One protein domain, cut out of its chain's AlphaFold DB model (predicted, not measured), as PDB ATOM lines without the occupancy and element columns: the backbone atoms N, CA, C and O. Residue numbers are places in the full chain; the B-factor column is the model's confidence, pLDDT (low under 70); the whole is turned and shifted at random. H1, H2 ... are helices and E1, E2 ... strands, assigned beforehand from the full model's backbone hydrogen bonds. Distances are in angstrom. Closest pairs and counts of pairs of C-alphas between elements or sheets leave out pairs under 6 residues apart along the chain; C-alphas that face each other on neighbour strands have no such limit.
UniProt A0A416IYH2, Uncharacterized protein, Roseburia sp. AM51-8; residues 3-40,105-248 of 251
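What this domain is: This is residues 3 to 40 and 105 to 248 of the 251 residues of an uncharacterized protein of Roseburia sp. AM51-8 (UniProt A0A416IYH2). A strongly twisted sheet of five strands makes the middle of this domain, with H1 and H3 on one face and the long helix H5 on the other. H4 packs on H5, H6 packs on the first residues of H3, and H2 sits away from the sheet, far from the middle. The printed part has 182 residues, with six named helices and five named strands in the order H1 E1 H2 E2 H3 E3 H4 H5 E4 E5 H6; the sheet runs E1 E2 E3 E4 E5 and is mixed. The class is mixed, helices and strands, though under half of the residues, 86 of 182, are in named elements. The whole is compact, with a radius of gyration of the C-alphas of 15.7 A, and rounded, spanning 45 by 39 by 30 A.

Where its parts are: Begin with the sheet: find C-alpha 116 at (183.105, 172.909, 123.766), where E2, residues 116 to 122, sets out on its 21.1 A to C-alpha 122. E1, residues 25 to 29, is 13.5 A long, and E3, residues 145 to 149, is 13.2 A. E4 holds residues 220 to 223 over 9.1 A, and E5 residues 231 to 233 over 6.3 A. The longest helix, H5, runs 28.8 A from C-alpha 183 at (178.045, 185.431, 152.412) to C-alpha 202. H3, residues 128 to 141, is 20.1 A long; H1, residues 5 to 14, is 14.0 A. H2, residues 105 to 108, spans 5.0 A, and H4, residues 167 to 170, spans 4.9 A. H6, residues 237 to 246, covers 14.1 A and ends at C-alpha 246 at (154.251, 171.233, 144.905).

How they stand to each other: Look first at E1 and E2, parallel at 9 degrees, where N 28 and O 118 are 2.8 A apart, within hydrogen-bond range. E2 and E3 are parallel at 15 degrees, with N 119 and O 145 at 2.8 A; E3 and E4 are parallel at 40 degrees, with N 221 and O 146 at 2.8 A. E4 and E5 form an antiparallel hairpin at 133 degrees, with N 222 and O 231 at 2.8 A. The helices on both faces give three layers. H3 is over E2 and E3 at a height over the sheet of 8.8 A, along the strands at 16 degrees to E2 on the local plane; C-alphas 121 and 132 are its closest pair with E2, 6.7 A. On the same face H1 is at a height of 7.2 A, over none of the strands, but only just, as 2 of its 10 C-alphas fall on E1; its closest C-alphas with E1 are those of Ala 7 and Met 28, 4.4 A. On the opposite face H5, at a height of 9.2 A, is only just over E1 and E2, with 3 of its C-alphas falling on each. Two strand-helix-strand units, parallel neighbour strands with helices between, are E2, H3, E3 with a right-handed crossover and E3, H4 H5, E4 with a left-handed one. H4 and H5 touch, their closest C-alphas being those of Tyr 169 and Ser 189, 4.2 A. H6 touches residues 128 to 129 of H3 alone, Ile 129 and Leu 240 having the closest C-alphas, 5.7 A, at a shallow tilt of 29 degrees, opposite ways. H2 is not on the sheet and touches no helix. Every O i to N i+4 pair is within hydrogen-bond range in H1, H3, H5 and H6; H2 and H4 are too short for such a pair.

The domain as a whole: The two farthest C-alphas, those of Lys 18 and Asn 156, are 46.6 A apart. Residues 41 to 104 are not printed, and C-alphas 40 and 105 are 6.9 A apart across the cut. The links E3 to H4, H4 to H5 and H5 to E4 are long. The mean pLDDT of the printed part is 95.0, and residue 248 is under 70.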
ATOM      1  N   GLN A   3     170.566 182.091 128.324       97.88
ATOM      2  CA  GLN A   3     169.618 181.453 129.233       97.88
ATOM      3  C   GLN A   3     168.238 181.362 128.573       97.88
ATOM      4  O   GLN A   3     167.880 182.246 127.791       97.88
ATOM      5  N   SER A   4     167.495 180.282 128.833       95.81
ATOM      6  CA  SER A   4     166.147 180.052 128.291       95.81
ATOM      7  C   SER A   4     166.116 180.171 126.760       95.81
ATOM      8  O   SER A   4     166.903 179.516 126.076       95.81
ATOM      9  N   ALA A   5     165.284 181.050 126.196       94.50
ATOM     10  CA  ALA A   5     165.256 181.362 124.765       94.50
ATOM     11  C   ALA A   5     166.642 181.721 124.188       94.50
ATOM     12  O   ALA A   5     166.946 181.375 123.045       94.50
ATOM     13  N   GLY A   6     167.522 182.351 124.972       97.56
ATOM     14  CA  GLY A   6     168.907 182.614 124.576       97.56
ATOM     15  C   GLY A   6     169.762 181.345 124.494       97.56
ATOM     16  O   GLY A   6     170.585 181.218 123.591       97.56
ATOM     17  N   ALA A   7     169.554 180.375 125.390       97.94
ATOM     18  CA  ALA A   7     170.203 179.063 125.313       97.94
ATOM     19  C   ALA A   7     169.687 178.249 124.114       97.94
ATOM     20  O   ALA A   7     170.488 177.679 123.377       97.94
ATOM     21  N   ILE A   8     168.374 178.289 123.864       96.50
ATOM     22  CA  ILE A   8     167.736 177.677 122.688       96.50
ATOM     23  C   ILE A   8     168.287 178.294 121.394       96.50
ATOM     24  O   ILE A   8     168.620 177.577 120.451       96.50
ATOM     25  N   SER A   9     168.462 179.617 121.366       97.50
ATOM     26  CA  SER A   9     169.080 180.318 120.235       97.50
ATOM     27  C   SER A   9     170.502 179.816 119.986       97.50
ATOM     28  O   SER A   9     170.841 179.473 118.858       97.50
ATOM     29  N   ILE A  10     171.326 179.693 121.035       98.19
ATOM     30  CA  ILE A  10     172.691 179.152 120.916       98.19
ATOM     31  C   ILE A  10     172.674 177.711 120.423       98.19
ATOM     32  O   ILE A  10     173.544 177.350 119.633       98.19
ATOM     33  N   GLN A  11     171.706 176.892 120.840       97.38
ATOM     34  CA  GLN A  11     171.552 175.552 120.286       97.38
ATOM     35  C   GLN A  11     171.342 175.618 118.777       97.38
ATOM     36  O   GLN A  11     172.106 174.990 118.059       97.38
ATOM     37  N   TYR A  12     170.389 176.405 118.277       97.69
ATOM     38  CA  TYR A  12     170.146 176.490 116.833       97.69
ATOM     39  C   TYR A  12     171.339 177.048 116.055       97.69
ATOM     40  O   TYR A  12     171.677 176.501 115.009       97.69
ATOM     41  N   LEU A  13     172.043 178.047 116.596       98.12
ATOM     42  CA  LEU A  13     173.320 178.499 116.029       98.12
ATOM     43  C   LEU A  13     174.338 177.348 115.978       98.12
ATOM     44  O   LEU A  13     175.012 177.155 114.973       98.12
ATOM     45  N   SER A  14     174.382 176.522 117.024       98.25
ATOM     46  CA  SER A  14     175.286 175.370 117.120       98.25
ATOM     47  C   SER A  14     174.867 174.189 116.249       98.25
ATOM     48  O   SER A  14     175.647 173.262 116.094       98.25
ATOM     49  N   LEU A  15     173.669 174.203 115.664       97.75
ATOM     50  CA  LEU A  15     173.225 173.227 114.664       97.75
ATOM     51  C   LEU A  15     173.433 173.729 113.230       97.75
ATOM     52  O   LEU A  15     173.174 172.990 112.282       97.75
ATOM     53  N   SER A  16     173.895 174.971 113.055       97.94
ATOM     54  CA  SER A  16     174.092 175.583 111.746       97.94
ATOM     55  C   SER A  16     175.563 175.533 111.323       97.94
ATOM     56  O   SER A  16     176.401 176.195 111.942       97.94
ATOM     57  N   PRO A  17     175.914 174.856 110.211       96.38
ATOM     58  CA  PRO A  17     177.275 174.889 109.669       96.38
ATOM     59  C   PRO A  17     177.767 176.305 109.337       96.38
ATOM     60  O   PRO A  17     178.966 176.569 109.345       96.38
ATOM     61  N   LYS A  18     176.850 177.252 109.094       97.19
ATOM     62  CA  LYS A  18     177.173 178.666 108.836       97.19
ATOM     63  C   LYS A  18     177.788 179.373 110.041       97.19
ATOM     64  O   LYS A  18     178.441 180.399 109.874       97.19
ATOM     65  N   CYS A  19     177.572 178.840 111.238       98.19
ATOM     66  CA  CYS A  19     178.134 179.374 112.468       98.19
ATOM     67  C   CYS A  19     179.511 178.783 112.803       98.19
ATOM     68  O   CYS A  19     180.136 179.207 113.780       98.19
ATOM     69  N   GLN A  20     180.013 177.837 112.001       97.31
ATOM     70  CA  GLN A  20     181.328 177.247 112.207       97.31
ATOM     71  C   GLN A  20     182.422 178.323 112.173       97.31
ATOM     72  O   GLN A  20     182.523 179.111 111.236       97.31
ATOM     73  N   GLY A  21     183.250 178.351 113.217       97.44
ATOM     74  CA  GLY A  21     184.350 179.309 113.353       97.44
ATOM     75  C   GLY A  21     183.957 180.678 113.921       97.44
ATOM     76  O   GLY A  21     184.854 181.444 114.264       97.44
ATOM     77  N   LEU A  22     182.665 180.982 114.096       98.38
ATOM     78  CA  LEU A  22     182.224 182.267 114.666       98.38
ATOM     79  C   LEU A  22     182.398 182.342 116.189       98.38
ATOM     80  O   LEU A  22     182.536 183.426 116.749       98.38
ATOM     81  N   TYR A  23     182.391 181.196 116.862       98.19
ATOM     82  CA  TYR A  23     182.655 181.062 118.290       98.19
ATOM     83  C   TYR A  23     183.260 179.691 118.573       98.19
ATOM     84  O   TYR A  23     183.103 178.749 117.796       98.19
ATOM     85  N   GLN A  24     183.986 179.595 119.682       97.69
ATOM     86  CA  GLN A  24     184.736 178.389 120.029       97.69
ATOM     87  C   GLN A  24     184.040 177.565 121.108       97.69
ATOM     88  O   GLN A  24     184.396 176.407 121.287       97.69
ATOM     89  N   ARG A  25     183.097 178.162 121.857       98.50
ATOM     90  CA  ARG A  25     182.463 177.555 123.039       98.50
ATOM     91  C   ARG A  25     181.055 178.078 123.257       98.50
ATOM     92  O   ARG A  25     180.780 179.256 123.011       98.50
ATOM     93  N   ALA A  26     180.185 177.228 123.782       98.62
ATOM     94  CA  ALA A  26     178.797 177.558 124.072       98.62
ATOM     95  C   ALA A  26     178.429 177.222 125.522       98.62
ATOM     96  O   ALA A  26     178.761 176.161 126.039       98.62
ATOM     97  N   ILE A  27     177.697 178.137 126.163       98.75
ATOM     98  CA  ILE A  27     177.127 177.948 127.502       98.75
ATOM     99  C   ILE A  27     175.611 178.135 127.388       98.75
ATOM    100  O   ILE A  27     175.166 179.225 127.006       98.75
ATOM    101  N   MET A  28     174.851 177.082 127.682       98.56
ATOM    102  CA  MET A  28     173.395 176.990 127.526       98.56
ATOM    103  C   MET A  28     172.728 176.751 128.886       98.56
ATOM    104  O   MET A  28     172.763 175.641 129.416       98.56
ATOM    105  N   LEU A  29     172.113 177.785 129.456       98.38
ATOM    106  CA  LEU A  29     171.446 177.699 130.756       98.38
ATOM    107  C   LEU A  29     169.936 177.512 130.578       98.38
ATOM    108  O   LEU A  29     169.290 178.323 129.918       98.38
ATOM    109  N   SER A  30     169.364 176.457 131.150       96.81
ATOM    110  CA  SER A  30     167.926 176.149 131.103       96.81
ATOM    111  C   SER A  30     167.333 176.199 129.687       96.81
ATOM    112  O   SER A  30     166.268 176.774 129.471       96.81
ATOM    113  N   GLY A  31     168.041 175.651 128.694       93.81
ATOM    114  CA  GLY A  31     167.570 175.681 127.303       93.81
ATOM    115  C   GLY A  31     168.394 174.902 126.278       93.81
ATOM    116  O   GLY A  31     168.260 175.161 125.085       93.81
ATOM    117  N   GLY A  32     169.251 173.977 126.719       92.75
ATOM    118  CA  GLY A  32     169.996 173.071 125.840       92.75
ATOM    119  C   GLY A  32     169.385 171.668 125.829       92.75
ATOM    120  O   GLY A  32     169.038 171.125 126.875       92.75
ATOM    121  N   GLY A  33     169.271 171.067 124.649       94.62
ATOM    122  CA  GLY A  33     168.772 169.716 124.424       94.62
ATOM    123  C   GLY A  33     167.533 169.625 123.526       94.62
ATOM    124  O   GLY A  33     167.024 170.603 122.975       94.62
ATOM    125  N   MET A  34     167.053 168.391 123.361       95.75
ATOM    126  CA  MET A  34     165.914 168.057 122.504       95.75
ATOM    127  C   MET A  34     164.582 168.275 123.225       95.75
ATOM    128  O   MET A  34     164.125 167.404 123.965       95.75
ATOM    129  N   PHE A  35     163.945 169.417 122.982       93.25
ATOM    130  CA  PHE A  35     162.599 169.705 123.478       93.25
ATOM    131  C   PHE A  35     161.531 168.785 122.849       93.25
ATOM    132  O   PHE A  35     161.759 168.198 121.787       93.25
ATOM    133  N   PRO A  36     160.343 168.652 123.473       91.31
ATOM    134  CA  PRO A  36     159.216 167.943 122.870       91.31
ATOM    135  C   PRO A  36     158.871 168.479 121.475       91.31
ATOM    136  O   PRO A  36     158.916 169.685 121.245       91.31
ATOM    137  N   LYS A  37     158.445 167.596 120.559       89.50
ATOM    138  CA  LYS A  37     158.209 167.942 119.142       89.50
ATOM    139  C   LYS A  37     157.298 169.155 118.924       89.50
ATOM    140  O   LYS A  37     157.536 169.927 118.006       89.50
ATOM    141  N   PHE A  38     156.280 169.342 119.765       86.75
ATOM    142  CA  PHE A  38     155.349 170.471 119.646       86.75
ATOM    143  C   PHE A  38     155.995 171.844 119.920       86.75
ATOM    144  O   PHE A  38     155.422 172.861 119.535       86.75
ATOM    145  N   ALA A  39     157.158 171.865 120.580       88.38
ATOM    146  CA  ALA A  39     157.929 173.060 120.917       88.38
ATOM    147  C   ALA A  39     159.132 173.286 119.980       88.38
ATOM    148  O   ALA A  39     159.903 174.219 120.194       88.38
ATOM    149  N   LEU A  40     159.322 172.432 118.967       92.56
ATOM    150  CA  LEU A  40     160.393 172.595 117.985       92.56
ATOM    151  C   LEU A  40     160.000 173.594 116.877       92.56
ATOM    152  O   LEU A  40     158.808 173.738 116.585       92.56
ATOM    153  N   VAL A 105     164.913 170.047 113.559       95.75
ATOM    154  CA  VAL A 105     165.896 170.023 114.660       95.75
ATOM    155  C   VAL A 105     166.184 168.605 115.163       95.75
ATOM    156  O   VAL A 105     167.312 168.320 115.559       95.75
ATOM    157  N   ASP A 106     165.210 167.693 115.104       94.81
ATOM    158  CA  ASP A 106     165.393 166.284 115.474       94.81
ATOM    159  C   ASP A 106     166.334 165.507 114.550       94.81
ATOM    160  O   ASP A 106     166.891 164.501 114.978       94.81
ATOM    161  N   THR A 107     166.591 166.010 113.344       95.25
ATOM    162  CA  THR A 107     167.605 165.472 112.423       95.25
ATOM    163  C   THR A 107     168.981 166.116 112.597       95.25
ATOM    164  O   THR A 107     169.988 165.525 112.220       95.25
ATOM    165  N   LEU A 108     169.036 167.321 113.174       96.06
ATOM    166  CA  LEU A 108     170.270 168.098 113.315       96.06
ATOM    167  C   LEU A 108     170.956 167.893 114.671       96.06
ATOM    168  O   LEU A 108     172.175 168.004 114.759       96.06
ATOM    169  N   ILE A 109     170.191 167.612 115.733       95.38
ATOM    170  CA  ILE A 109     170.668 167.671 117.127       95.38
ATOM    171  C   ILE A 109     171.865 166.758 117.435       95.38
ATOM    172  O   ILE A 109     172.622 167.046 118.360       95.38
ATOM    173  N   ASP A 110     172.015 165.664 116.686       93.50
ATOM    174  CA  ASP A 110     173.077 164.671 116.874       93.50
ATOM    175  C   ASP A 110     174.383 165.067 116.155       93.50
ATOM    176  O   ASP A 110     175.408 164.398 116.301       93.50
ATOM    177  N   HIS A 111     174.366 166.175 115.407       95.25
ATOM    178  CA  HIS A 111     175.503 166.715 114.665       95.25
ATOM    179  C   HIS A 111     175.702 168.219 114.924       95.25
ATOM    180  O   HIS A 111     175.738 169.004 113.971       95.25
ATOM    181  N   PRO A 112     175.820 168.666 116.191       97.19
ATOM    182  CA  PRO A 112     176.128 170.060 116.457       97.19
ATOM    183  C   PRO A 112     177.573 170.385 116.044       97.19
ATOM    184  O   PRO A 112     178.394 169.497 115.800       97.19
ATOM    185  N   LEU A 113     177.903 171.675 115.994       98.12
ATOM    186  CA  LEU A 113     179.258 172.153 115.739       98.12
ATOM    187  C   LEU A 113     180.253 171.501 116.720       98.12
ATOM    188  O   LEU A 113     179.935 171.372 117.908       98.12
ATOM    189  N   PRO A 114     181.464 171.127 116.262       97.25
ATOM    190  CA  PRO A 114     182.472 170.466 117.088       97.25
ATOM    191  C   PRO A 114     183.218 171.486 117.963       97.25
ATOM    192  O   PRO A 114     184.366 171.840 117.696       97.25
ATOM    193  N   ILE A 115     182.534 171.995 118.983       97.94
ATOM    194  CA  ILE A 115     183.026 172.993 119.942       97.94
ATOM    195  C   ILE A 115     182.790 172.518 121.379       97.94
ATOM    196  O   ILE A 115     182.077 171.539 121.604       97.94
ATOM    197  N   ASP A 116     183.339 173.236 122.359       98.38
ATOM    198  CA  ASP A 116     183.105 172.909 123.766       98.38
ATOM    199  C   ASP A 116     181.722 173.402 124.221       98.38
ATOM    200  O   ASP A 116     181.334 174.551 123.966       98.38
ATOM    201  N   TYR A 117     181.003 172.563 124.972       98.56
ATOM    202  CA  TYR A 117     179.686 172.887 125.521       98.56
ATOM    203  C   TYR A 117     179.664 172.832 127.052       98.56
ATOM    204  O   TYR A 117     180.204 171.919 127.679       98.56
ATOM    205  N   MET A 118     178.954 173.788 127.647       98.62
ATOM    206  CA  MET A 118     178.538 173.783 129.046       98.62
ATOM    207  C   MET A 118     177.027 173.999 129.120       98.62
ATOM    208  O   MET A 118     176.474 174.873 128.452       98.62
ATOM    209  N   LEU A 119     176.356 173.210 129.947       98.38
ATOM    210  CA  LEU A 119     174.920 173.248 130.161       98.38
ATOM    211  C   LEU A 119     174.607 173.427 131.646       98.38
ATOM    212  O   LEU A 119     175.374 173.008 132.517       98.38
ATOM    213  N   GLY A 120     173.445 174.006 131.924       97.56
ATOM    214  CA  GLY A 120     172.916 174.168 133.271       97.56
ATOM    215  C   GLY A 120     171.403 174.036 133.300       97.56
ATOM    216  O   GLY A 120     170.740 174.362 132.320       97.56
ATOM    217  N   TYR A 121     170.859 173.570 134.419       97.06
ATOM    218  CA  TYR A 121     169.427 173.632 134.725       97.06
ATOM    219  C   TYR A 121     169.223 173.727 136.238       97.06
ATOM    220  O   TYR A 121     170.124 173.392 137.018       97.06
ATOM    221  N   THR A 122     168.042 174.169 136.662       97.00
ATOM    222  CA  THR A 122     167.740 174.423 138.077       97.00
ATOM    223  C   THR A 122     166.818 173.358 138.690       97.00
ATOM    224  O   THR A 122     166.201 172.549 137.996       97.00
ATOM    225  N   ASN A 123     166.732 173.307 140.025       93.94
ATOM    226  CA  ASN A 123     165.893 172.331 140.742       93.94
ATOM    227  C   ASN A 123     164.383 172.543 140.620       93.94
ATOM    228  O   ASN A 123     163.619 171.616 140.888       93.94
ATOM    229  N   ASN A 124     163.958 173.743 140.245       94.00
ATOM    230  CA  ASN A 124     162.568 174.085 139.998       94.00
ATOM    231  C   ASN A 124     162.477 174.867 138.685       94.00
ATOM    232  O   ASN A 124     161.938 175.966 138.631       94.00
ATOM    233  N   ASP A 125     163.124 174.337 137.651       92.12
ATOM    234  CA  ASP A 125     163.108 174.909 136.308       92.12
ATOM    235  C   ASP A 125     161.719 174.781 135.661       92.12
ATOM    236  O   ASP A 125     160.893 173.978 136.104       92.12
ATOM    237  N   MET A 126     161.491 175.502 134.561       87.19
ATOM    238  CA  MET A 126     160.323 175.242 133.717       87.19
ATOM    239  C   MET A 126     160.399 173.814 133.178       87.19
ATOM    240  O   MET A 126     161.414 173.413 132.597       87.19
ATOM    241  N   TYR A 127     159.337 173.033 133.370       87.50
ATOM    242  CA  TYR A 127     159.318 171.608 133.044       87.50
ATOM    243  C   TYR A 127     160.529 170.862 133.634       87.50
ATOM    244  O   TYR A 127     161.193 170.100 132.927       87.50
ATOM    245  N   ALA A 128     160.839 171.076 134.918       91.31
ATOM    246  CA  ALA A 128     162.085 170.655 135.573       91.31
ATOM    247  C   ALA A 128     162.549 169.220 135.242       91.31
ATOM    248  O   ALA A 128     163.726 168.984 134.961       91.31
ATOM    249  N   ILE A 129     161.626 168.249 135.220       93.06
ATOM    250  CA  ILE A 129     161.938 166.859 134.847       93.06
ATOM    251  C   ILE A 129     162.405 166.766 133.391       93.06
ATOM    252  O   ILE A 129     163.406 166.105 133.114       93.06
ATOM    253  N   ILE A 130     161.691 167.404 132.460       93.00
ATOM    254  CA  ILE A 130     162.053 167.427 131.039       93.00
ATOM    255  C   ILE A 130     163.407 168.116 130.880       93.00
ATOM    256  O   ILE A 130     164.292 167.538 130.254       93.00
ATOM    257  N   MET A 131     163.604 169.277 131.512       94.25
ATOM    258  CA  MET A 131     164.855 170.037 131.436       94.25
ATOM    259  C   MET A 131     166.059 169.204 131.892       94.25
ATOM    260  O   MET A 131     167.073 169.132 131.191       94.25
ATOM    261  N   GLY A 132     165.924 168.492 133.015       94.75
ATOM    262  CA  GLY A 132     166.943 167.558 133.486       94.75
ATOM    263  C   GLY A 132     167.235 166.452 132.466       94.75
ATOM    264  O   GLY A 132     168.395 166.187 132.162       94.75
ATOM    265  N   HIS A 133     166.205 165.818 131.893       95.12
ATOM    266  CA  HIS A 133     166.398 164.722 130.932       95.12
ATOM    267  C   HIS A 133     167.102 165.184 129.655       95.12
ATOM    268  O   HIS A 133     168.062 164.544 129.216       95.12
ATOM    269  N   ILE A 134     166.643 166.286 129.059       95.38
ATOM    270  CA  ILE A 134     167.179 166.772 127.783       95.38
ATOM    271  C   ILE A 134     168.612 167.289 127.948       95.38
ATOM    272  O   ILE A 134     169.451 166.991 127.097       95.38
ATOM    273  N   SER A 135     168.914 167.949 129.074       96.12
ATOM    274  CA  SER A 135     170.254 168.464 129.377       96.12
ATOM    275  C   SER A 135     171.251 167.327 129.588       96.12
ATOM    276  O   SER A 135     172.336 167.349 129.016       96.12
ATOM    277  N   HIS A 136     170.874 166.286 130.344       96.38
ATOM    278  CA  HIS A 136     171.719 165.096 130.532       96.38
ATOM    279  C   HIS A 136     171.970 164.359 129.220       96.38
ATOM    280  O   HIS A 136     173.109 163.982 128.940       96.38
ATOM    281  N   LYS A 137     170.933 164.167 128.393       95.75
ATOM    282  CA  LYS A 137     171.085 163.511 127.089       95.75
ATOM    283  C   LYS A 137     172.039 164.297 126.191       95.75
ATOM    284  O   LYS A 137     172.987 163.713 125.675       95.75
ATOM    285  N   TYR A 138     171.811 165.602 126.037       96.00
ATOM    286  CA  TYR A 138     172.637 166.448 125.179       96.00
ATOM    287  C   TYR A 138     174.083 166.514 125.672       96.00
ATOM    288  O   TYR A 138     175.010 166.343 124.882       96.00
ATOM    289  N   ALA A 139     174.277 166.703 126.979       96.44
ATOM    290  CA  ALA A 139     175.608 166.808 127.550       96.44
ATOM    291  C   ALA A 139     176.402 165.506 127.407       96.44
ATOM    292  O   ALA A 139     177.572 165.538 127.039       96.44
ATOM    293  N   LYS A 140     175.752 164.353 127.604       95.06
ATOM    294  CA  LYS A 140     176.379 163.046 127.405       95.06
ATOM    295  C   LYS A 140     176.781 162.811 125.947       95.06
ATOM    296  O   LYS A 140     177.894 162.358 125.705       95.06
ATOM    297  N   THR A 141     175.890 163.080 124.991       94.06
ATOM    298  CA  THR A 141     176.168 162.862 123.559       94.06
ATOM    299  C   THR A 141     177.322 163.737 123.067       94.06
ATOM    300  O   THR A 141     178.132 163.281 122.267       94.06
ATOM    301  N   ASN A 142     177.428 164.963 123.584       94.31
ATOM    302  CA  ASN A 142     178.384 165.964 123.110       94.31
ATOM    303  C   ASN A 142     179.597 166.156 124.032       94.31
ATOM    304  O   ASN A 142     180.310 167.143 123.892       94.31
ATOM    305  N   HIS A 143     179.825 165.243 124.986       94.62
ATOM    306  CA  HIS A 143     180.900 165.339 125.988       94.62
ATOM    307  C   HIS A 143     180.954 166.703 126.707       94.62
ATOM    308  O   HIS A 143     182.023 167.199 127.055       94.62
ATOM    309  N   ALA A 144     179.792 167.314 126.927       97.25
ATOM    310  CA  ALA A 144     179.662 168.643 127.504       97.25
ATOM    311  C   ALA A 144     179.771 168.613 129.031       97.25
ATOM    312  O   ALA A 144     179.480 167.604 129.676       97.25
ATOM    313  N   TYR A 145     180.073 169.753 129.636       98.50
ATOM    314  CA  TYR A 145     179.948 169.942 131.079       98.50
ATOM    315  C   TYR A 145     178.496 170.255 131.443       98.50
ATOM    316  O   TYR A 145     177.841 171.038 130.766       98.50
ATOM    317  N   LEU A 146     177.976 169.656 132.515       98.50
ATOM    318  CA  LEU A 146     176.608 169.896 132.984       98.50
ATOM    319  C   LEU A 146     176.597 170.228 134.469       98.50
ATOM    320  O   LEU A 146     177.148 169.458 135.261       98.50
ATOM    321  N   TYR A 147     175.953 171.334 134.841       98.25
ATOM    322  CA  TYR A 147     175.646 171.643 136.232       98.25
ATOM    323  C   TYR A 147     174.153 171.511 136.528       98.25
ATOM    324  O   TYR A 147     173.293 171.711 135.671       98.25
ATOM    325  N   TYR A 148     173.865 171.185 137.782       97.69
ATOM    326  CA  TYR A 148     172.535 171.166 138.365       97.69
ATOM    327  C   TYR A 148     172.503 172.165 139.523       97.69
ATOM    328  O   TYR A 148     173.179 171.971 140.535       97.69
ATOM    329  N   PHE A 149     171.757 173.255 139.358       97.94
ATOM    330  CA  PHE A 149     171.684 174.335 140.335       97.94
ATOM    331  C   PHE A 149     170.587 174.061 141.367       97.94
ATOM    332  O   PHE A 149     169.394 174.042 141.057       97.94
ATOM    333  N   ASP A 150     171.012 173.809 142.606       96.19
ATOM    334  CA  ASP A 150     170.184 173.241 143.670       96.19
ATOM    335  C   ASP A 150     170.148 174.133 144.919       96.19
ATOM    336  O   ASP A 150     170.192 173.648 146.051       96.19
ATOM    337  N   ILE A 151     170.082 175.448 144.704       95.69
ATOM    338  CA  ILE A 151     169.986 176.452 145.766       95.69
ATOM    339  C   ILE A 151     168.633 177.138 145.660       95.69
ATOM    340  O   ILE A 151     168.357 177.858 144.702       95.69
ATOM    341  N   ASP A 152     167.791 176.905 146.660       93.31
ATOM    342  CA  ASP A 152     166.503 177.572 146.760       93.31
ATOM    343  C   ASP A 152     166.730 179.083 146.930       93.31
ATOM    344  O   ASP A 152     167.531 179.512 147.766       93.31
ATOM    345  N   ALA A 153     166.058 179.896 146.114       92.00
ATOM    346  CA  ALA A 153     166.235 181.337 146.171       92.00
ATOM    347  C   ALA A 153     165.807 181.877 147.548       92.00
ATOM    348  O   ALA A 153     164.721 181.533 148.022       92.00
ATOM    349  N   PRO A 154     166.615 182.738 148.192       92.56
ATOM    350  CA  PRO A 154     166.269 183.268 149.500       92.56
ATOM    351  C   PRO A 154     165.050 184.196 149.408       92.56
ATOM    352  O   PRO A 154     164.852 184.909 148.415       92.56
ATOM    353  N   GLY A 155     164.230 184.182 150.459       88.94
ATOM    354  CA  GLY A 155     162.952 184.890 150.531       88.94
ATOM    355  C   GLY A 155     161.818 183.996 151.040       88.94
ATOM    356  O   GLY A 155     162.031 182.834 151.382       88.94
ATOM    357  N   ASN A 156     160.608 184.555 151.083       86.69
ATOM    358  CA  ASN A 156     159.418 183.902 151.652       86.69
ATOM    359  C   ASN A 156     158.486 183.299 150.588       86.69
ATOM    360  O   ASN A 156     157.383 182.866 150.902       86.69
ATOM    361  N   ASP A 157     158.891 183.311 149.318       84.31
ATOM    362  CA  ASP A 157     158.085 182.811 148.203       84.31
ATOM    363  C   ASP A 157     158.276 181.309 147.948       84.31
ATOM    364  O   ASP A 157     157.519 180.719 147.188       84.31
ATOM    365  N   HIS A 158     159.263 180.676 148.597       83.62
ATOM    366  CA  HIS A 158     159.497 179.224 148.596       83.62
ATOM    367  C   HIS A 158     159.621 178.569 147.203       83.62
ATOM    368  O   HIS A 158     159.530 177.344 147.072       83.62
ATOM    369  N   ASN A 159     159.953 179.356 146.177       84.19
ATOM    370  CA  ASN A 159     159.954 178.963 144.763       84.19
ATOM    371  C   ASN A 159     161.095 178.023 144.343       84.19
ATOM    372  O   ASN A 159     161.244 177.705 143.164       84.19
ATOM    373  N   GLY A 160     161.908 177.544 145.286       90.62
ATOM    374  CA  GLY A 160     163.052 176.701 144.962       90.62
ATOM    375  C   GLY A 160     164.103 177.449 144.149       90.62
ATOM    376  O   GLY A 160     164.178 178.679 144.175       90.62
ATOM    377  N   ALA A 161     164.925 176.697 143.426       94.31
ATOM    378  CA  ALA A 161     165.787 177.235 142.391       94.31
ATOM    379  C   ALA A 161     164.949 177.430 141.121       94.31
ATOM    380  O   ALA A 161     164.958 176.591 140.218       94.31
ATOM    381  N   PHE A 162     164.151 178.496 141.094       93.81
ATOM    382  CA  PHE A 162     163.246 178.787 139.982       93.81
ATOM    383  C   PHE A 162     164.003 179.094 138.679       93.81
ATOM    384  O   PHE A 162     165.211 179.361 138.691       93.81
ATOM    385  N   HIS A 163     163.292 179.076 137.553       95.62
ATOM    386  CA  HIS A 163     163.854 179.375 136.235       95.62
ATOM    387  C   HIS A 163     164.632 180.705 136.224       95.62
ATOM    388  O   HIS A 163     164.097 181.756 136.574       95.62
ATOM    389  N   SER A 164     165.895 180.683 135.787       95.12
ATOM    390  CA  SER A 164     166.817 181.844 135.767       95.12
ATOM    391  C   SER A 164     167.351 182.316 137.131       95.12
ATOM    392  O   SER A 164     168.025 183.347 137.202       95.12
ATOM    393  N   SER A 165     167.068 181.611 138.231       95.31
ATOM    394  CA  SER A 165     167.572 181.991 139.565       95.31
ATOM    395  C   SER A 165     169.102 181.924 139.684       95.31
ATOM    396  O   SER A 165     169.693 182.680 140.460       95.31
ATOM    397  N   ASP A 166     169.745 181.089 138.871       97.56
ATOM    398  CA  ASP A 166     171.194 180.926 138.765       97.56
ATOM    399  C   ASP A 166     171.901 182.118 138.097       97.56
ATOM    400  O   ASP A 166     173.075 182.365 138.373       97.56
ATOM    401  N   LEU A 167     171.196 182.931 137.297       97.56
ATOM    402  CA  LEU A 167     171.785 184.077 136.593       97.56
ATOM    403  C   LEU A 167     172.475 185.073 137.527       97.56
ATOM    404  O   LEU A 167     173.535 185.598 137.194       97.56
ATOM    405  N   ARG A 168     171.912 185.327 138.713       96.50
ATOM    406  CA  ARG A 168     172.530 186.267 139.662       96.50
ATOM    407  C   ARG A 168     173.862 185.755 140.206       96.50
ATOM    408  O   ARG A 168     174.757 186.560 140.447       96.50
ATOM    409  N   TYR A 169     174.002 184.438 140.356       98.44
ATOM    410  CA  TYR A 169     175.260 183.808 140.758       98.44
ATOM    411  C   TYR A 169     176.267 183.829 139.612       98.44
ATOM    412  O   TYR A 169     177.423 184.184 139.813       98.44
ATOM    413  N   VAL A 170     175.815 183.507 138.402       97.94
ATOM    414  CA  VAL A 170     176.631 183.496 137.182       97.94
ATOM    415  C   VAL A 170     177.203 184.873 136.844       97.94
ATOM    416  O   VAL A 170     178.338 184.963 136.390       97.94
ATOM    417  N   PHE A 171     176.434 185.943 137.054       98.00
ATOM    418  CA  PHE A 171     176.859 187.312 136.745       98.00
ATOM    419  C   PHE A 171     177.454 188.067 137.940       98.00
ATOM    420  O   PHE A 171     177.887 189.204 137.771       98.00
ATOM    421  N   GLY A 172     177.473 187.477 139.141       97.62
ATOM    422  CA  GLY A 172     177.984 188.151 140.341       97.62
ATOM    423  C   GLY A 172     177.141 189.355 140.770       97.62
ATOM    424  O   GLY A 172     177.666 190.324 141.309       97.62
ATOM    425  N   THR A 173     175.832 189.319 140.516       97.56
ATOM    426  CA  THR A 173     174.903 190.448 140.720       97.56
ATOM    427  C   THR A 173     173.947 190.232 141.894       97.56
ATOM    428  O   THR A 173     172.858 190.807 141.942       97.56
ATOM    429  N   LEU A 174     174.335 189.406 142.872       96.94
ATOM    430  CA  LEU A 174     173.524 189.116 144.062       96.94
ATOM    431  C   LEU A 174     173.142 190.396 144.835       96.94
ATOM    432  O   LEU A 174     172.007 190.516 145.292       96.94
ATOM    433  N   ASN A 175     174.049 191.378 144.902       95.00
ATOM    434  CA  ASN A 175     173.844 192.674 145.567       95.00
ATOM    435  C   ASN A 175     172.832 193.604 144.866       95.00
ATOM    436  O   ASN A 175     172.359 194.555 145.478       95.00
ATOM    437  N   ALA A 176     172.486 193.333 143.605       94.31
ATOM    438  CA  ALA A 176     171.494 194.085 142.835       94.31
ATOM    439  C   ALA A 176     170.072 193.501 142.978       94.31
ATOM    440  O   ALA A 176     169.170 193.820 142.203       94.31
ATOM    441  N   SER A 177     169.864 192.601 143.942       92.75
ATOM    442  CA  SER A 177     168.584 191.958 144.227       92.75
ATOM    443  C   SER A 177     167.996 192.448 145.546       92.75
ATOM    444  O   SER A 177     168.716 192.689 146.505       92.75
ATOM    445  N   HIS A 178     166.666 192.497 145.628       92.25
ATOM    446  CA  HIS A 178     165.954 192.696 146.894       92.25
ATOM    447  C   HIS A 178     165.942 191.433 147.776       92.25
ATOM    448  O   HIS A 178     165.510 191.482 148.925       92.25
ATOM    449  N   ARG A 179     166.344 190.279 147.228       93.50
ATOM    450  CA  ARG A 179     166.375 189.013 147.968       93.50
ATOM    451  C   ARG A 179     167.538 188.994 148.967       93.50
ATOM    452  O   ARG A 179     168.616 189.481 148.627       93.50
ATOM    453  N   PRO A 180     167.362 188.388 150.153       95.44
ATOM    454  CA  PRO A 180     168.370 188.399 151.210       95.44
ATOM    455  C   PRO A 180     169.444 187.323 150.978       95.44
ATOM    456  O   PRO A 180     169.477 186.313 151.677       95.44
ATOM    457  N   TYR A 181     170.297 187.516 149.970       97.12
ATOM    458  CA  TYR A 181     171.480 186.675 149.755       97.12
ATOM    459  C   TYR A 181     172.525 186.905 150.855       97.12
ATOM    460  O   TYR A 181     172.703 188.033 151.319       97.12
ATOM    461  N   ASP A 182     173.227 185.849 151.259       96.44
ATOM    462  CA  ASP A 182     174.243 185.893 152.312       96.44
ATOM    463  C   ASP A 182     175.680 185.681 151.791       96.44
ATOM    464  O   ASP A 182     175.959 185.610 150.588       96.44
ATOM    465  N   ALA A 183     176.631 185.614 152.725       97.69
ATOM    466  CA  ALA A 183     178.045 185.431 152.412       97.69
ATOM    467  C   ALA A 183     178.350 184.077 151.744       97.69
ATOM    468  O   ALA A 183     179.289 183.986 150.956       97.69
ATOM    469  N   GLU A 184     177.576 183.027 152.026       98.06
ATOM    470  CA  GLU A 184     177.751 181.733 151.364       98.06
ATOM    471  C   GLU A 184     177.234 181.777 149.922       98.06
ATOM    472  O   GLU A 184     177.860 181.182 149.045       98.06
ATOM    473  N   ASP A 185     176.170 182.537 149.636       98.31
ATOM    474  CA  ASP A 185     175.728 182.765 148.251       98.31
ATOM    475  C   ASP A 185     176.822 183.451 147.421       98.31
ATOM    476  O   ASP A 185     177.061 183.083 146.269       98.31
ATOM    477  N   THR A 186     177.539 184.399 148.031       98.31
ATOM    478  CA  THR A 186     178.674 185.086 147.394       98.31
ATOM    479  C   THR A 186     179.790 184.101 147.039       98.31
ATOM    480  O   THR A 186     180.237 184.079 145.895       98.31
ATOM    481  N   LYS A 187     180.168 183.200 147.956       98.44
ATOM    482  CA  LYS A 187     181.179 182.157 147.683       98.44
ATOM    483  C   LYS A 187     180.749 181.192 146.578       98.44
ATOM    484  O   LYS A 187     181.566 180.772 145.762       98.44
ATOM    485  N   VAL A 188     179.465 180.828 146.533       98.62
ATOM    486  CA  VAL A 188     178.934 180.002 145.438       98.62
ATOM    487  C   VAL A 188     179.016 180.751 144.108       98.62
ATOM    488  O   VAL A 188     179.417 180.165 143.104       98.62
ATOM    489  N   SER A 189     178.656 182.037 144.092       98.69
ATOM    490  CA  SER A 189     178.747 182.883 142.899       98.69
ATOM    491  C   SER A 189     180.185 182.971 142.387       98.69
ATOM    492  O   SER A 189     180.422 182.731 141.204       98.69
ATOM    493  N   GLU A 190     181.158 183.187 143.274       98.56
ATOM    494  CA  GLU A 190     182.587 183.180 142.940       98.56
ATOM    495  C   GLU A 190     183.041 181.838 142.340       98.56
ATOM    496  O   GLU A 190     183.768 181.820 141.342       98.56
ATOM    497  N   ALA A 191     182.572 180.712 142.888       98.56
ATOM    498  CA  ALA A 191     182.863 179.387 142.343       98.56
ATOM    499  C   ALA A 191     182.267 179.199 140.936       98.56
ATOM    500  O   ALA A 191     182.970 178.762 140.023       98.56
ATOM    501  N   MET A 192     180.996 179.565 140.726       98.62
ATOM    502  CA  MET A 192     180.346 179.481 139.409       98.62
ATOM    503  C   MET A 192     181.053 180.349 138.365       98.62
ATOM    504  O   MET A 192     181.338 179.872 137.266       98.62
ATOM    505  N   ILE A 193     181.375 181.598 138.715       98.69
ATOM    506  CA  ILE A 193     182.112 182.521 137.843       98.69
ATOM    507  C   ILE A 193     183.475 181.931 137.489       98.69
ATOM    508  O   ILE A 193     183.860 181.951 136.322       98.69
ATOM    509  N   SER A 194     184.183 181.350 138.459       98.50
ATOM    510  CA  SER A 194     185.493 180.734 138.230       98.50
ATOM    511  C   SER A 194     185.421 179.578 137.227       98.50
ATOM    512  O   SER A 194     186.197 179.570 136.271       98.50
ATOM    513  N   TYR A 195     184.452 178.663 137.365       98.56
ATOM    514  CA  TYR A 195     184.241 177.588 136.384       98.56
ATOM    515  C   TYR A 195     183.899 178.131 134.990       98.56
ATOM    516  O   TYR A 195     184.440 177.666 133.987       98.56
ATOM    517  N   ILE A 196     183.001 179.118 134.913       98.50
ATOM    518  CA  ILE A 196     182.552 179.705 133.642       98.50
ATOM    519  C   ILE A 196     183.698 180.433 132.937       98.50
ATOM    520  O   ILE A 196     183.868 180.284 131.728       98.50
ATOM    521  N   VAL A 197     184.507 181.193 133.677       98.44
ATOM    522  CA  VAL A 197     185.668 181.910 133.136       98.44
ATOM    523  C   VAL A 197     186.748 180.933 132.677       98.44
ATOM    524  O   VAL A 197     187.311 181.136 131.600       98.44
ATOM    525  N   ALA A 198     187.036 179.883 133.452       98.56
ATOM    526  CA  ALA A 198     187.978 178.837 133.051       98.56
ATOM    527  C   ALA A 198     187.521 178.166 131.749       98.56
ATOM    528  O   ALA A 198     188.248 178.194 130.755       98.56
ATOM    529  N   PHE A 199     186.262 177.728 131.698       98.69
ATOM    530  CA  PHE A 199     185.672 177.132 130.505       98.69
ATOM    531  C   PHE A 199     185.717 178.074 129.302       98.69
ATOM    532  O   PHE A 199     186.159 177.678 128.229       98.69
ATOM    533  N   ALA A 200     185.322 179.338 129.463       98.25
ATOM    534  CA  ALA A 200     185.355 180.311 128.374       98.25
ATOM    535  C   ALA A 200     186.770 180.482 127.789       98.25
ATOM    536  O   ALA A 200     186.913 180.635 126.573       98.25
ATOM    537  N   LYS A 201     187.812 180.406 128.629       98.19
ATOM    538  CA  LYS A 201     189.218 180.517 128.214       98.19
ATOM    539  C   LYS A 201     189.728 179.257 127.516       98.19
ATOM    540  O   LYS A 201     190.345 179.374 126.455       98.19
ATOM    541  N   THR A 202     189.491 178.077 128.083       97.88
ATOM    542  CA  THR A 202     190.228 176.852 127.712       97.88
ATOM    543  C   THR A 202     189.355 175.713 127.199       97.88
ATOM    544  O   THR A 202     189.877 174.833 126.526       97.88
ATOM    545  N   GLY A 203     188.047 175.736 127.459       97.88
ATOM    546  CA  GLY A 203     187.141 174.607 127.217       97.88
ATOM    547  C   GLY A 203     187.038 173.663 128.411       97.88
ATOM    548  O   GLY A 203     186.134 172.837 128.456       97.88
ATOM    549  N   ASP A 204     187.904 173.836 129.411       97.94
ATOM    550  CA  ASP A 204     187.914 173.074 130.654       97.94
ATOM    551  C   ASP A 204     187.540 174.005 131.824       97.94
ATOM    552  O   ASP A 204     188.234 174.998 132.059       97.94
ATOM    553  N   PRO A 205     186.444 173.742 132.562       98.12
ATOM    554  CA  PRO A 205     186.047 174.571 133.693       98.12
ATOM    555  C   PRO A 205     186.950 174.397 134.924       98.12
ATOM    556  O   PRO A 205     186.839 175.185 135.860       98.12
ATOM    557  N   ASN A 206     187.802 173.370 134.987       98.12
ATOM    558  CA  ASN A 206     188.537 173.035 136.206       98.12
ATOM    559  C   ASN A 206     189.569 174.103 136.611       98.12
ATOM    560  O   ASN A 206     190.271 174.678 135.781       98.12
ATOM    561  N   THR A 207     189.678 174.327 137.924       94.00
ATOM    562  CA  THR A 207     190.682 175.196 138.563       94.00
ATOM    563  C   THR A 207     191.232 174.500 139.811       94.00
ATOM    564  O   THR A 207     190.550 173.652 140.385       94.00
ATOM    565  N   ASP A 208     192.434 174.869 140.262       91.12
ATOM    566  CA  ASP A 208     193.157 174.163 141.340       91.12
ATOM    567  C   ASP A 208     192.449 174.166 142.708       91.12
ATOM    568  O   ASP A 208     192.765 173.358 143.581       91.12
ATOM    569  N   HIS A 209     191.506 175.084 142.923       90.25
ATOM    570  CA  HIS A 209     190.871 175.316 144.227       90.25
ATOM    571  C   HIS A 209     189.397 174.919 144.272       90.25
ATOM    572  O   HIS A 209     188.751 175.078 145.309       90.25
ATOM    573  N   LEU A 210     188.856 174.409 143.166       96.50
ATOM    574  CA  LEU A 210     187.465 173.998 143.073       96.50
ATOM    575  C   LEU A 210     187.348 172.484 142.865       96.50
ATOM    576  O   LEU A 210     188.248 171.855 142.304       96.50
ATOM    577  N   PRO A 211     186.235 171.877 143.311       96.94
ATOM    578  CA  PRO A 211     185.930 170.486 143.014       96.94
ATOM    579  C   PRO A 211     186.081 170.168 141.524       96.94
ATOM    580  O   PRO A 211     185.631 170.915 140.662       96.94
ATOM    581  N   THR A 212     186.674 169.020 141.205       96.81
ATOM    582  CA  THR A 212     186.829 168.627 139.803       96.81
ATOM    583  C   THR A 212     185.465 168.408 139.148       96.81
ATOM    584  O   THR A 212     184.710 167.504 139.522       96.81
ATOM    585  N   TRP A 213     185.183 169.188 138.112       96.88
ATOM    586  CA  TRP A 213     184.037 169.036 137.235       96.88
ATOM    587  C   TRP A 213     184.437 168.165 136.049       96.88
ATOM    588  O   TRP A 213     185.249 168.544 135.208       96.88
ATOM    589  N   LYS A 214     183.876 166.960 135.990       94.88
ATOM    590  CA  LYS A 214     184.061 166.043 134.860       94.88
ATOM    591  C   LYS A 214     182.960 166.278 133.815       94.88
ATOM    592  O   LYS A 214     181.837 166.591 134.222       94.88
ATOM    593  N   PRO A 215     183.231 166.068 132.512       91.06
ATOM    594  CA  PRO A 215     182.188 166.045 131.493       91.06
ATOM    595  C   PRO A 215     181.017 165.138 131.886       91.06
ATOM    596  O   PRO A 215     181.181 164.138 132.597       91.06
ATOM    597  N   ALA A 216     179.822 165.510 131.446       80.94
ATOM    598  CA  ALA A 216     178.579 164.889 131.858       80.94
ATOM    599  C   ALA A 216     178.518 163.422 131.414       80.94
ATOM    600  O   ALA A 216     178.545 163.091 130.230       80.94
ATOM    601  N   GLY A 217     178.407 162.537 132.404       77.19
ATOM    602  CA  GLY A 217     178.077 161.126 132.221       77.19
ATOM    603  C   GLY A 217     176.647 160.859 132.689       77.19
ATOM    604  O   GLY A 217     175.683 161.332 132.104       77.19
ATOM    605  N   ARG A 218     176.506 160.107 133.786       79.62
ATOM    606  CA  ARG A 218     175.241 160.007 134.550       79.62
ATOM    607  C   ARG A 218     175.115 161.078 135.647       79.62
ATOM    608  O   ARG A 218     174.155 161.063 136.410       79.62
ATOM    609  N   HIS A 219     176.115 161.949 135.766       93.25
ATOM    610  CA  HIS A 219     176.272 162.909 136.854       93.25
ATOM    611  C   HIS A 219     176.371 164.334 136.306       93.25
ATOM    612  O   HIS A 219     176.859 164.532 135.194       93.25
ATOM    613  N   ALA A 220     175.966 165.298 137.125       96.88
ATOM    614  CA  ALA A 220     176.175 166.726 136.914       96.88
ATOM    615  C   ALA A 220     177.000 167.299 138.077       96.88
ATOM    616  O   ALA A 220     177.095 166.672 139.136       96.88
ATOM    617  N   LEU A 221     177.580 168.486 137.903       98.00
ATOM    618  CA  LEU A 221     178.123 169.256 139.018       98.00
ATOM    619  C   LEU A 221     176.957 169.882 139.784       98.00
ATOM    620  O   LEU A 221     176.234 170.720 139.250       98.00
ATOM    621  N   HIS A 222     176.745 169.474 141.027       97.81
ATOM    622  CA  HIS A 222     175.708 170.067 141.858       97.81
ATOM    623  C   HIS A 222     176.217 171.392 142.414       97.81
ATOM    624  O   HIS A 222     177.119 171.404 143.252       97.81
ATOM    625  N   ILE A 223     175.607 172.494 141.989       98.19
ATOM    626  CA  ILE A 223     175.824 173.795 142.614       98.19
ATOM    627  C   ILE A 223     174.917 173.872 143.839       98.19
ATOM    628  O   ILE A 223     173.690 173.849 143.718       98.19
ATOM    629  N   LYS A 224     175.534 173.899 145.020       96.44
ATOM    630  CA  LYS A 224     174.875 173.827 146.327       96.44
ATOM    631  C   LYS A 224     175.452 174.864 147.277       96.44
ATOM    632  O   LYS A 224     176.544 175.381 147.062       96.44
ATOM    633  N   LYS A 225     174.707 175.098 148.353       95.81
ATOM    634  CA  LYS A 225     175.084 175.935 149.486       95.81
ATOM    635  C   LYS A 225     175.197 175.059 150.746       95.81
ATOM    636  O   LYS A 225     174.270 174.281 150.987       95.81
ATOM    637  N   PRO A 226     176.283 175.149 151.539       97.62
ATOM    638  CA  PRO A 226     177.447 176.034 151.370       97.62
ATOM    639  C   PRO A 226     178.315 175.660 150.158       97.62
ATOM    640  O   PRO A 226     178.207 174.548 149.640       97.62
ATOM    641  N   ALA A 227     179.203 176.563 149.728       97.44
ATOM    642  CA  ALA A 227     180.050 176.352 148.543       97.44
ATOM    643  C   ALA A 227     180.954 175.107 148.656       97.44
ATOM    644  O   ALA A 227     181.245 174.447 147.659       97.44
ATOM    645  N   SER A 228     181.336 174.722 149.878       97.00
ATOM    646  CA  SER A 228     182.097 173.494 150.149       97.00
ATOM    647  C   SER A 228     181.340 172.201 149.819       97.00
ATOM    648  O   SER A 228     181.956 171.142 149.734       97.00
ATOM    649  N   ALA A 229     180.018 172.268 149.622       97.38
ATOM    650  CA  ALA A 229     179.180 171.132 149.243       97.38
ATOM    651  C   ALA A 229     179.022 170.966 147.720       97.38
ATOM    652  O   ALA A 229     178.301 170.062 147.280       97.38
ATOM    653  N   ILE A 230     179.657 171.823 146.910       98.19
ATOM    654  CA  ILE A 230     179.697 171.665 145.453       98.19
ATOM    655  C   ILE A 230     180.456 170.378 145.127       98.19
ATOM    656  O   ILE A 230     181.587 170.176 145.559       98.19
ATOM    657  N   ALA A 231     179.829 169.481 144.372       97.19
ATOM    658  CA  ALA A 231     180.429 168.206 143.995       97.19
ATOM    659  C   ALA A 231     179.700 167.584 142.804       97.19
ATOM    660  O   ALA A 231     178.530 167.876 142.545       97.19
ATOM    661  N   MET A 232     180.376 166.676 142.101       97.06
ATOM    662  CA  MET A 232     179.717 165.813 141.123       97.06
ATOM    663  C   MET A 232     178.740 164.867 141.829       97.06
ATOM    664  O   MET A 232     179.076 164.267 142.851       97.06
ATOM    665  N   GLY A 233     177.546 164.692 141.269       95.19
ATOM    666  CA  GLY A 233     176.533 163.812 141.844       95.19
ATOM    667  C   GLY A 233     175.425 163.431 140.864       95.19
ATOM    668  O   GLY A 233     175.357 163.966 139.752       95.19
ATOM    669  N   PRO A 234     174.579 162.454 141.235       93.56
ATOM    670  CA  PRO A 234     173.402 162.104 140.458       93.56
ATOM    671  C   PRO A 234     172.295 163.135 140.668       93.56
ATOM    672  O   PRO A 234     172.035 163.576 141.790       93.56
ATOM    673  N   THR A 235     171.577 163.447 139.592       90.31
ATOM    674  CA  THR A 235     170.386 164.297 139.651       90.31
ATOM    675  C   THR A 235     169.381 163.763 140.656       90.31
ATOM    676  O   THR A 235     169.021 162.583 140.639       90.31
ATOM    677  N   ASN A 236     168.856 164.655 141.493       91.56
ATOM    678  CA  ASN A 236     167.776 164.315 142.403       91.56
ATOM    679  C   ASN A 236     166.423 164.376 141.672       91.56
ATOM    680  O   ASN A 236     165.680 165.348 141.789       91.56
ATOM    681  N   TRP A 237     166.109 163.327 140.908       92.62
ATOM    682  CA  TRP A 237     164.861 163.226 140.140       92.62
ATOM    683  C   TRP A 237     163.606 163.319 141.009       92.62
ATOM    684  O   TRP A 237     162.613 163.905 140.584       92.62
ATOM    685  N   PHE A 238     163.665 162.796 142.237       93.25
ATOM    686  CA  PHE A 238     162.565 162.923 143.188       93.25
ATOM    687  C   PHE A 238     162.330 164.385 143.576       93.25
ATOM    688  O   PHE A 238     161.184 164.819 143.609       93.25
ATOM    689  N   LYS A 239     163.394 165.165 143.810       92.19
ATOM    690  CA  LYS A 239     163.272 166.602 144.091       92.19
ATOM    691  C   LYS A 239     162.689 167.364 142.903       92.19
ATOM    692  O   LYS A 239     161.803 168.180 143.121       92.19
ATOM    693  N   LEU A 240     163.117 167.067 141.672       92.81
ATOM    694  CA  LEU A 240     162.532 167.685 140.473       92.81
ATOM    695  C   LEU A 240     161.032 167.386 140.367       92.81
ATOM    696  O   LEU A 240     160.240 168.296 140.139       92.81
ATOM    697  N   LEU A 241     160.633 166.127 140.582       91.94
ATOM    698  CA  LEU A 241     159.227 165.721 140.575       91.94
ATOM    699  C   LEU A 241     158.433 166.385 141.697       91.94
ATOM    700  O   LEU A 241     157.362 166.926 141.446       91.94
ATOM    701  N   HIS A 242     158.963 166.373 142.919       91.50
ATOM    702  CA  HIS A 242     158.338 167.021 144.062       91.50
ATOM    703  C   HIS A 242     158.109 168.505 143.779       91.50
ATOM    704  O   HIS A 242     156.978 168.957 143.869       91.50
ATOM    705  N   ASN A 243     159.150 169.228 143.363       90.81
ATOM    706  CA  ASN A 243     159.061 170.647 143.033       90.81
ATOM    707  C   ASN A 243     158.039 170.914 141.916       90.81
ATOM    708  O   ASN A 243     157.182 171.777 142.080       90.81
ATOM    709  N   THR A 244     158.044 170.104 140.852       87.81
ATOM    710  CA  THR A 244     157.056 170.203 139.760       87.81
ATOM    711  C   THR A 244     155.617 170.087 140.283       87.81
ATOM    712  O   THR A 244     154.733 170.808 139.828       87.81
ATOM    713  N   LEU A 245     155.366 169.196 141.250       87.62
ATOM    714  CA  LEU A 245     154.030 168.948 141.802       87.62
ATOM    715  C   LEU A 245     153.616 169.935 142.900       87.62
ATOM    716  O   LEU A 245     152.425 170.200 143.048       87.62
ATOM    717  N   THR A 246     154.559 170.439 143.701       86.94
ATOM    718  CA  THR A 246     154.251 171.233 144.905       86.94
ATOM    719  C   THR A 246     154.493 172.724 144.744       86.94
ATOM    720  O   THR A 246     153.823 173.513 145.408       86.94
ATOM    721  N   LYS A 247     155.421 173.120 143.870       82.12
ATOM    722  CA  LYS A 247     155.765 174.522 143.599       82.12
ATOM    723  C   LYS A 247     155.190 175.011 142.264       82.12
ATOM    724  O   LYS A 247     155.023 176.213 142.088       82.12
ATOM    725  N   GLY A 248     154.832 174.083 141.370       68.56
ATOM    726  CA  GLY A 248     154.369 174.378 140.013       68.56
ATOM    727  C   GLY A 248     155.493 174.894 139.109       68.56
ATOM    728  O   GLY A 248     156.628 175.063 139.553       68.56
TER     729      GLY A 248